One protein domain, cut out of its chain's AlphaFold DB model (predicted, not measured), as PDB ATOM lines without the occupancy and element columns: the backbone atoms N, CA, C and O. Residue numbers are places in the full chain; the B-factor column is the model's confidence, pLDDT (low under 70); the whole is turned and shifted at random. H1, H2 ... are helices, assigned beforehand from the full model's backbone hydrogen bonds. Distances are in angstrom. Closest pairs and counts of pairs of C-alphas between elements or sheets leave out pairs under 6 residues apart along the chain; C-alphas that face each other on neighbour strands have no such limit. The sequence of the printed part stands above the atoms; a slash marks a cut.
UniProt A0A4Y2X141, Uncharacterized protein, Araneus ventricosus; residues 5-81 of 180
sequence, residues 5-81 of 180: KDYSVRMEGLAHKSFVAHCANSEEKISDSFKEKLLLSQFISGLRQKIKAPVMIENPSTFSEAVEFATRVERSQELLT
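What this domain is: This is residues 5 to 81 of the 180 residues of an uncharacterized protein of Araneus ventricosus (UniProt A0A4Y2X141). Three longer helices, H1, H2 and H4, lie lengthwise in a loose, staggered bundle, with short H3 packed steeply on H2 and H4. Residues 23 to 28 stick out at one end. The 77 printed residues, with four named helices in order H1 to H4 and no named strand, are all helix and loose, radius of gyration of the C-alphas 14.3 A, spanning 50 by 21 by 16 A.

How they stand to each other: H1, residues 5 to 23, touches H2, residues 32 to 46, as a hairpin at 43 degrees, a steep tilt; closest C-alphas: Ser 8 and Phe 43, 7.2 A. H4, residues 63 to 80, touches H2 at a shallow tilt of 22 degrees, the same way; closest C-alphas: Leu 40 and Phe 63, 4.6 A. H3, residues 49 to 58, touches H4 and is apart from H1. Every O i to N i+4 pair is within hydrogen-bond range in H1, H2 and H4; in H3, 5 of 6.

Where its parts are: H1 begins at C-alpha 5 (49.137, 44.652, -34.551), 26.8 A long; H4 ends at C-alpha 80 (43.239, 47.527, -16.225), 25.5 A long.

The domain as a whole: The printed part has no cut. Residues 20 to 29 have pLDDT under 70.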
ATOM      1  N   LYS A   5      49.079  44.112 -33.184       90.19
ATOM      2  CA  LYS A   5      49.137  44.652 -34.551       90.19
ATOM      3  C   LYS A   5      50.419  44.261 -35.280       90.19
ATOM      4  O   LYS A   5      50.372  43.847 -36.433       90.19
ATOM      5  N   ASP A   6      51.566  44.352 -34.614       91.12
ATOM      6  CA  ASP A   6      52.838  43.950 -35.227       91.12
ATOM      7  C   ASP A   6      52.853  42.441 -35.499       91.12
ATOM      8  O   ASP A   6      53.317  41.984 -36.547       91.12
ATOM      9  N   TYR A   7      52.273  41.665 -34.578       91.75
ATOM     10  CA  TYR A   7      52.097  40.229 -34.737       91.75
ATOM     11  C   TYR A   7      51.206  39.882 -35.938       91.75
ATOM     12  O   TYR A   7      51.574  39.004 -36.724       91.75
ATOM     13  N   SER A   8      50.076  40.574 -36.129       91.31
ATOM     14  CA  SER A   8      49.168  40.311 -37.254       91.31
ATOM     15  C   SER A   8      49.847  40.573 -38.600       91.31
ATOM     16  O   SER A   8      49.842  39.695 -39.459       91.31
ATOM     17  N   VAL A   9      50.531  41.713 -38.742       91.62
ATOM     18  CA  VAL A   9      51.263  42.075 -39.970       91.62
ATOM     19  C   VAL A   9      52.360  41.055 -40.274       91.62
ATOM     20  O   VAL A   9      52.538  40.623 -41.416       91.62
ATOM     21  N   ARG A  10      53.095  40.618 -39.245       92.12
ATOM     22  CA  ARG A  10      54.133  39.595 -39.390       92.12
ATOM     23  C   ARG A  10      53.547  38.255 -39.843       92.12
ATOM     24  O   ARG A  10      54.138  37.596 -40.701       92.12
ATOM     25  N   MET A  11      52.408  37.857 -39.282       88.06
ATOM     26  CA  MET A  11      51.702  36.625 -39.643       88.06
ATOM     27  C   MET A  11      51.171  36.655 -41.078       88.06
ATOM     28  O   MET A  11      51.392  35.697 -41.819       88.06
ATOM     29  N   GLU A  12      50.551  37.756 -41.502       86.00
ATOM     30  CA  GLU A  12      50.100  37.942 -42.887       86.00
ATOM     31  C   GLU A  12      51.271  37.917 -43.870       86.00
ATOM     32  O   GLU A  12      51.209  37.239 -44.897       86.00
ATOM     33  N   GLY A  13      52.382  38.581 -43.535       86.56
ATOM     34  CA  GLY A  13      53.587  38.578 -44.361       86.56
ATOM     35  C   GLY A  13      54.208  37.186 -44.518       86.56
ATOM     36  O   GLY A  13      54.672  36.832 -45.604       86.56
ATOM     37  N   LEU A  14      54.205  36.373 -43.457       84.75
ATOM     38  CA  LEU A  14      54.665  34.979 -43.493       84.75
ATOM     39  C   LEU A  14      53.746  34.099 -44.342       84.75
ATOM     40  O   LEU A  14      54.232  33.344 -45.185       84.75
ATOM     41  N   ALA A  15      52.434  34.227 -44.154       84.19
ATOM     42  CA  ALA A  15      51.451  33.496 -44.939       84.19
ATOM     43  C   ALA A  15      51.562  33.848 -46.424       84.19
ATOM     44  O   ALA A  15      51.648  32.952 -47.258       84.19
ATOM     45  N   HIS A  16      51.662  35.136 -46.760       81.62
ATOM     46  CA  HIS A  16      51.833  35.583 -48.139       81.62
ATOM     47  C   HIS A  16      53.088  34.977 -48.776       81.62
ATOM     48  O   HIS A  16      53.003  34.400 -49.855       81.62
ATOM     49  N   LYS A  17      54.237  35.013 -48.088       81.38
ATOM     50  CA  LYS A  17      55.481  34.400 -48.587       81.38
ATOM     51  C   LYS A  17      55.355  32.889 -48.775       81.38
ATOM     52  O   LYS A  17      55.807  32.376 -49.791       81.38
ATOM     53  N   SER A  18      54.739  32.188 -47.823       77.50
ATOM     54  CA  SER A  18      54.555  30.737 -47.894       77.50
ATOM     55  C   SER A  18      53.634  30.354 -49.055       77.50
ATOM     56  O   SER A  18      54.006  29.539 -49.895       77.50
ATOM     57  N   PHE A  19      52.482  31.011 -49.189       72.94
ATOM     58  CA  PHE A  19      51.538  30.722 -50.267       72.94
ATOM     59  C   PHE A  19      52.054  31.147 -51.647       72.94
ATOM     60  O   PHE A  19      51.861  30.416 -52.611       72.94
ATOM     61  N   VAL A  20      52.747  32.283 -51.764       69.25
ATOM     62  CA  VAL A  20      53.343  32.727 -53.039       69.25
ATOM     63  C   VAL A  20      54.496  31.815 -53.462       69.25
ATOM     64  O   VAL A  20      54.586  31.468 -54.638       69.25
ATOM     65  N   ALA A  21      55.329  31.358 -52.522       64.31
ATOM     66  CA  ALA A  21      56.398  30.401 -52.812       64.31
ATOM     67  C   ALA A  21      55.859  29.050 -53.316       64.31
ATOM     68  O   ALA A  21      56.473  28.431 -54.184       64.31
ATOM     69  N   HIS A  22      54.698  28.609 -52.817       57.41
ATOM     70  CA  HIS A  22      54.055  27.365 -53.253       57.41
ATOM     71  C   HIS A  22      53.241  27.508 -54.554       57.41
ATOM     72  O   HIS A  22      53.194  26.564 -55.340       57.41
ATOM     73  N   CYS A  23      52.661  28.678 -54.835       53.91
ATOM     74  CA  CYS A  23      51.884  28.927 -56.059       53.91
ATOM     75  C   CYS A  23      52.735  29.266 -57.296       53.91
ATOM     76  O   CYS A  23      52.205  29.279 -58.402       53.91
ATOM     77  N   ALA A  24      54.038  29.529 -57.148       55.81
ATOM     78  CA  ALA A  24      54.927  29.752 -58.292       55.81
ATOM     79  C   ALA A  24      55.158  28.485 -59.147       55.81
ATOM     80  O   ALA A  24      55.630  28.601 -60.273       55.81
ATOM     81  N   ASN A  25      54.820  27.292 -58.630       55.22
ATOM     82  CA  ASN A  25      55.123  25.998 -59.256       55.22
ATOM     83  C   ASN A  25      53.915  25.040 -59.390       55.22
ATOM     84  O   ASN A  25      54.113  23.885 -59.756       55.22
ATOM     85  N   SER A  26      52.681  25.464 -59.087       55.81
ATOM     86  CA  SER A  26      51.487  24.596 -59.144       55.81
ATOM     87  C   SER A  26      50.270  25.338 -59.703       55.81
ATOM     88  O   SER A  26      49.996  26.471 -59.308       55.81
ATOM     89  N   GLU A  27      49.520  24.689 -60.599       55.31
ATOM     90  CA  GLU A  27      48.258  25.189 -61.179       55.31
ATOM     91  C   GLU A  27      47.103  25.234 -60.155       55.31
ATOM     92  O   GLU A  27      46.055  25.837 -60.403       55.31
ATOM     93  N   GLU A  28      47.294  24.642 -58.971       61.59
ATOM     94  CA  GLU A  28      46.272  24.517 -57.937       61.59
ATOM     95  C   GLU A  28      46.321  25.707 -56.961       61.59
ATOM     96  O   GLU A  28      47.049  25.735 -55.966       61.59
ATOM     97  N   LYS A  29      45.540  26.749 -57.265       68.00
ATOM     98  CA  LYS A  29      45.392  27.919 -56.388       68.00
ATOM     99  C   LYS A  29      44.657  27.518 -55.108       68.00
ATOM    100  O   LYS A  29      43.462  27.239 -55.133       68.00
ATOM    101  N   ILE A  30      45.351  27.565 -53.972       72.62
ATOM    102  CA  ILE A  30      44.739  27.414 -52.643       72.62
ATOM    103  C   ILE A  30      43.599  28.436 -52.496       72.62
ATOM    104  O   ILE A  30      43.812  29.630 -52.724       72.62
ATOM    105  N   SER A  31      42.410  27.964 -52.098       83.38
ATOM    106  CA  SER A  31      41.225  28.805 -51.887       83.38
ATOM    107  C   SER A  31      41.487  29.886 -50.840       83.38
ATOM    108  O   SER A  31      42.016  29.603 -49.763       83.38
ATOM    109  N   ASP A  32      41.055  31.114 -51.114       82.44
ATOM    110  CA  ASP A  32      41.227  32.236 -50.187       82.44
ATOM    111  C   ASP A  32      40.478  32.014 -48.865       82.44
ATOM    112  O   ASP A  32      41.002  32.336 -47.802       82.44
ATOM    113  N   SER A  33      39.336  31.318 -48.905       85.50
ATOM    114  CA  SER A  33      38.594  30.914 -47.701       85.50
ATOM    115  C   SER A  33      39.391  29.978 -46.782       85.50
ATOM    116  O   SER A  33      39.266  30.029 -45.558       85.50
ATOM    117  N   PHE A  34      40.237  29.118 -47.358       86.31
ATOM    118  CA  PHE A  34      41.109  28.234 -46.592       86.31
ATOM    119  C   PHE A  34      42.288  29.008 -46.002       86.31
ATOM    120  O   PHE A  34      42.622  28.810 -44.834       86.31
ATOM    121  N   LYS A  35      42.880  29.929 -46.775       85.88
ATOM    122  CA  LYS A  35      43.958  30.806 -46.289       85.88
ATOM    123  C   LYS A  35      43.493  31.647 -45.110       85.88
ATOM    124  O   LYS A  35      44.214  31.745 -44.124       85.88
ATOM    125  N   GLU A  36      42.286  32.199 -45.191       88.75
ATOM    126  CA  GLU A  36      41.701  33.001 -44.122       88.75
ATOM    127  C   GLU A  36      41.479  32.178 -42.846       88.75
ATOM    128  O   GLU A  36      41.895  32.592 -41.766       88.75
ATOM    129  N   LYS A  37      40.921  30.965 -42.959       90.12
ATOM    130  CA  LYS A  37      40.751  30.055 -41.811       90.12
ATOM    131  C   LYS A  37      42.084  29.605 -41.209       90.12
ATOM    132  O   LYS A  37      42.207  29.495 -39.985       90.12
ATOM    133  N   LEU A  38      43.095  29.359 -42.044       89.50
ATOM    134  CA  LEU A  38      44.434  29.011 -41.572       89.50
ATOM    135  C   LEU A  38      45.075  30.190 -40.832       89.50
ATOM    136  O   LEU A  38      45.582  30.012 -39.728       89.50
ATOM    137  N   LEU A  39      44.998  31.395 -41.401       90.44
ATOM    138  CA  LEU A  39      45.485  32.625 -40.778       90.44
ATOM    139  C   LEU A  39      44.808  32.876 -39.433       90.44
ATOM    140  O   LEU A  39      45.495  33.099 -38.439       90.44
ATOM    141  N   LEU A  40      43.482  32.774 -39.386       93.06
ATOM    142  CA  LEU A  40      42.686  32.937 -38.175       93.06
ATOM    143  C   LEU A  40      43.091  31.940 -37.081       93.06
ATOM    144  O   LEU A  40      43.401  32.341 -35.958       93.06
ATOM    145  N   SER A  41      43.138  30.644 -37.403       92.00
ATOM    146  CA  SER A  41      43.492  29.602 -36.427       92.00
ATOM    147  C   SER A  41      44.923  29.751 -35.907       92.00
ATOM    148  O   SER A  41      45.162  29.638 -34.700       92.00
ATOM    149  N   GLN A  42      45.872  30.063 -36.792       91.75
ATOM    150  CA  GLN A  42      47.267  30.263 -36.429       91.75
ATOM    151  C   GLN A  42      47.454  31.529 -35.586       91.75
ATOM    152  O   GLN A  42      48.203  31.506 -34.607       91.75
ATOM    153  N   PHE A  43      46.746  32.605 -35.929       94.25
ATOM    154  CA  PHE A  43      46.751  33.857 -35.183       94.25
ATOM    155  C   PHE A  43      46.233  33.654 -33.764       94.25
ATOM    156  O   PHE A  43      46.975  33.898 -32.817       94.25
ATOM    157  N   ILE A  44      45.020  33.110 -33.594       92.88
ATOM    158  CA  ILE A  44      44.437  32.842 -32.268       92.88
ATOM    159  C   ILE A  44      45.350  31.923 -31.448       92.88
ATOM    160  O   ILE A  44      45.532  32.120 -30.244       92.88
ATOM    161  N   SER A  45      45.958  30.926 -32.092       92.19
ATOM    162  CA  SER A  45      46.853  29.987 -31.420       92.19
ATOM    163  C   SER A  45      48.107  30.657 -30.867       92.19
ATOM    164  O   SER A  45      48.510  30.309 -29.753       92.19
ATOM    165  N   GLY A  46      48.683  31.610 -31.609       91.00
ATOM    166  CA  GLY A  46      49.890  32.347 -31.234       91.00
ATOM    167  C   GLY A  46      49.661  33.583 -30.358       91.00
ATOM    168  O   GLY A  46      50.635  34.180 -29.899       91.00
ATOM    169  N   LEU A  47      48.409  33.958 -30.073       92.69
ATOM    170  CA  LEU A  47      48.107  35.042 -29.138       92.69
ATOM    171  C   LEU A  47      48.545  34.703 -27.706       92.69
ATOM    172  O   LEU A  47      48.447  33.572 -27.225       92.69
ATOM    173  N   ARG A  48      48.966  35.741 -26.978       90.44
ATOM    174  CA  ARG A  48      49.305  35.658 -25.550       90.44
ATOM    175  C   ARG A  48      48.091  35.195 -24.751       90.44
ATOM    176  O   ARG A  48      47.000  35.703 -24.984       90.44
ATOM    177  N   GLN A  49      48.279  34.334 -23.749       88.38
ATOM    178  CA  GLN A  49      47.168  33.706 -23.014       88.38
ATOM    179  C   GLN A  49      46.131  34.705 -22.484       88.38
ATOM    180  O   GLN A  49      44.930  34.456 -22.573       88.38
ATOM    181  N   LYS A  50      46.594  35.857 -21.980       88.62
ATOM    182  CA  LYS A  50      45.709  36.905 -21.466       88.62
ATOM    183  C   LYS A  50      44.767  37.453 -22.542       88.62
ATOM    184  O   LYS A  50      43.629  37.759 -22.226       88.62
ATOM    185  N   ILE A  51      45.217  37.569 -23.791       91.75
ATOM    186  CA  ILE A  51      44.426  38.077 -24.925       91.75
ATOM    187  C   ILE A  51      43.681  36.928 -25.623       91.75
ATOM    188  O   ILE A  51      42.533  37.081 -26.029       91.75
ATOM    189  N   LYS A  52      44.308  35.749 -25.697       92.81
ATOM    190  CA  LYS A  52      43.775  34.533 -26.314       92.81
ATOM    191  C   LYS A  52      42.477  34.063 -25.665       92.81
ATOM    192  O   LYS A  52      41.543  33.747 -26.386       92.81
ATOM    193  N   ALA A  53      42.401  34.029 -24.332       91.88
ATOM    194  CA  ALA A  53      41.200  33.555 -23.641       91.88
ATOM    195  C   ALA A  53      39.944  34.388 -23.992       91.88
ATOM    196  O   ALA A  53      38.962  33.787 -24.422       91.88
ATOM    197  N   PRO A  54      39.970  35.734 -23.926       91.81
ATOM    198  CA  PRO A  54      38.874  36.570 -24.423       91.81
ATOM    199  C   PRO A  54      38.533  36.339 -25.900       91.81
ATOM    200  O   PRO A  54      37.362  36.225 -26.241       91.81
ATOM    201  N   VAL A  55      39.539  36.241 -26.776       92.81
ATOM    202  CA  VAL A  55      39.326  36.040 -28.224       92.81
ATOM    203  C   VAL A  55      38.666  34.687 -28.510       92.81
ATOM    204  O   VAL A  55      37.805  34.592 -29.375       92.81
ATOM    205  N   MET A  56      39.033  33.636 -27.771       91.62
ATOM    206  CA  MET A  56      38.415  32.312 -27.904       91.62
ATOM    207  C   MET A  56      36.958  32.284 -27.430       91.62
ATOM    208  O   MET A  56      36.179  31.498 -27.958       91.62
ATOM    209  N   ILE A  57      36.597  33.115 -26.447       93.31
ATOM    210  CA  ILE A  57      35.212  33.246 -25.973       93.31
ATOM    211  C   ILE A  57      34.360  33.977 -27.015       93.31
ATOM    212  O   ILE A  57      33.249  33.536 -27.291       93.31
ATOM    213  N   GLU A  58      34.888  35.053 -27.605       92.19
ATOM    214  CA  GLU A  58      34.191  35.806 -28.658       92.19
ATOM    215  C   GLU A  58      34.011  34.976 -29.938       92.19
ATOM    216  O   GLU A  58      33.028  35.140 -30.652       92.19
ATOM    217  N   ASN A  59      34.939  34.047 -30.202       92.44
ATOM    218  CA  ASN A  59      34.918  33.145 -31.354       92.44
ATOM    219  C   ASN A  59      34.736  33.888 -32.701       92.44
ATOM    220  O   ASN A  59      33.747  33.668 -33.407       92.44
ATOM    221  N   PRO A  60      35.690  34.762 -33.071       92.62
ATOM    222  CA  PRO A  60      35.627  35.512 -34.320       92.62
ATOM    223  C   PRO A  60      35.643  34.576 -35.532       92.62
ATOM    224  O   PRO A  60      36.313  33.541 -35.540       92.62
ATOM    225  N   SER A  61      34.918  34.970 -36.575       90.38
ATOM    226  CA  SER A  61      34.721  34.170 -37.790       90.38
ATOM    227  C   SER A  61      35.736  34.478 -38.893       90.38
ATOM    228  O   SER A  61      35.982  33.640 -39.764       90.38
ATOM    229  N   THR A  62      36.347  35.664 -38.832       92.25
ATOM    230  CA  THR A  62      37.314  36.164 -39.817       92.25
ATOM    231  C   THR A  62      38.607  36.604 -39.143       92.25
ATOM    232  O   THR A  62      38.635  36.972 -37.965       92.25
ATOM    233  N   PHE A  63      39.706  36.588 -39.900       90.38
ATOM    234  CA  PHE A  63      41.004  37.043 -39.399       90.38
ATOM    235  C   PHE A  63      40.967  38.522 -38.990       90.38
ATOM    236  O   PHE A  63      41.456  38.873 -37.917       90.38
ATOM    237  N   SER A  64      40.327  39.375 -39.795       92.31
ATOM    238  CA  SER A  64      40.222  40.810 -39.502       92.31
ATOM    239  C   SER A  64      39.478  41.077 -38.192       92.31
ATOM    240  O   SER A  64      39.949  41.847 -37.356       92.31
ATOM    241  N   GLU A  65      38.352  40.395 -37.974       93.56
ATOM    242  CA  GLU A  65      37.569  40.504 -36.739       93.56
ATOM    243  C   GLU A  65      38.391  40.072 -35.514       93.56
ATOM    244  O   GLU A  65      38.401  40.752 -34.485       93.56
ATOM    245  N   ALA A  66      39.158  38.984 -35.644       94.00
ATOM    246  CA  ALA A  66      40.037  38.512 -34.581       94.00
ATOM    247  C   ALA A  66      41.136  39.527 -34.232       94.00
ATOM    248  O   ALA A  66      41.435  39.716 -33.052       94.00
ATOM    249  N   VAL A  67      41.729  40.192 -35.231       93.88
ATOM    250  CA  VAL A  67      42.767  41.218 -35.026       93.88
ATOM    251  C   VAL A  67      42.195  42.449 -34.326       93.88
ATOM    252  O   VAL A  67      42.798  42.948 -33.370       93.88
ATOM    253  N   GLU A  68      41.028  42.928 -34.754       93.69
ATOM    254  CA  GLU A  68      40.365  44.075 -34.131       93.69
ATOM    255  C   GLU A  68      39.987  43.789 -32.676       93.69
ATOM    256  O   GLU A  68      40.291  44.587 -31.780       93.69
ATOM    257  N   PHE A  69      39.379  42.628 -32.419       94.62
ATOM    258  CA  PHE A  69      39.011  42.216 -31.069       94.62
ATOM    259  C   PHE A  69      40.248  42.045 -30.182       94.62
ATOM    260  O   PHE A  69      40.299  42.592 -29.080       94.62
ATOM    261  N   ALA A  70      41.283  41.353 -30.667       93.38
ATOM    262  CA  ALA A  70      42.523  41.156 -29.922       93.38
ATOM    263  C   ALA A  70      43.230  42.488 -29.611       93.38
ATOM    264  O   ALA A  70      43.716  42.669 -28.496       93.38
ATOM    265  N   THR A  71      43.221  43.447 -30.544       92.94
ATOM    266  CA  THR A  71      43.745  44.808 -30.328       92.94
ATOM    267  C   THR A  71      42.958  45.537 -29.238       92.94
ATOM    268  O   THR A  71      43.533  46.201 -28.373       92.94
ATOM    269  N   ARG A  72      41.627  45.412 -29.247       92.81
ATOM    270  CA  ARG A  72      40.759  46.009 -28.225       92.81
ATOM    271  C   ARG A  72      41.017  45.407 -26.842       92.81
ATOM    272  O   ARG A  72      41.069  46.149 -25.864       92.81
ATOM    273  N   VAL A  73      41.213  44.090 -26.766       91.31
ATOM    274  CA  VAL A  73      41.553  43.375 -25.526       91.31
ATOM    275  C   VAL A  73      42.954  43.731 -25.027       91.31
ATOM    276  O   VAL A  73      43.148  43.900 -23.828       91.31
ATOM    277  N   GLU A  74      43.931  43.875 -25.920       90.56
ATOM    278  CA  GLU A  74      45.279  44.333 -25.566       90.56
ATOM    279  C   GLU A  74      45.222  45.715 -24.906       90.56
ATOM    280  O   GLU A  74      45.700  45.889 -23.784       90.56
ATOM    281  N   ARG A  75      44.517  46.663 -25.535       87.81
ATOM    282  CA  ARG A  75      44.336  48.014 -24.995       87.81
ATOM    283  C   ARG A  75      43.567  48.025 -23.672       87.81
ATOM    284  O   ARG A  75      43.907  48.790 -22.774       87.81
ATOM    285  N   SER A  76      42.529  47.197 -23.526       86.62
ATOM    286  CA  SER A  76      41.769  47.134 -22.270       86.62
ATOM    287  C   SER A  76      42.594  46.541 -21.127       86.62
ATOM    288  O   SER A  76      42.484  47.000 -19.993       86.62
ATOM    289  N   GLN A  77      43.476  45.581 -21.408       84.06
ATOM    290  CA  GLN A  77      44.380  45.029 -20.398       84.06
ATOM    291  C   GLN A  77      45.452  46.012 -19.948       84.06
ATOM    292  O   GLN A  77      45.767  46.051 -18.758       84.06
ATOM    293  N   GLU A  78      45.987  46.818 -20.864       81.62
ATOM    294  CA  GLU A  78      46.913  47.900 -20.518       81.62
ATOM    295  C   GLU A  78      46.261  48.922 -19.575       81.62
ATOM    296  O   GLU A  78      46.899  49.362 -18.622       81.62
ATOM    297  N   LEU A  79      44.976  49.235 -19.778       79.44
ATOM    298  CA  LEU A  79      44.215  50.132 -18.899       79.44
ATOM    299  C   LEU A  79      43.911  49.519 -17.524       79.44
ATOM    300  O   LEU A  79      43.933  50.224 -16.519       79.44
ATOM    301  N   LEU A  80      43.605  48.219 -17.469       75.69
ATOM    302  CA  LEU A  80      43.239  47.527 -16.225       75.69
ATOM    303  C   LEU A  80      44.450  47.129 -15.373       75.69
ATOM    304  O   LEU A  80      44.315  46.936 -14.167       75.69
ATOM    305  N   THR A  81      45.626  46.992 -15.986       72.19
ATOM    306  CA  THR A  81      46.876  46.669 -15.290       72.19
ATOM    307  C   THR A  81      47.944  47.718 -15.592       72.19
ATOM    308  O   THR A  81      48.925  47.414 -16.274       72.19
TER     309      THR A  81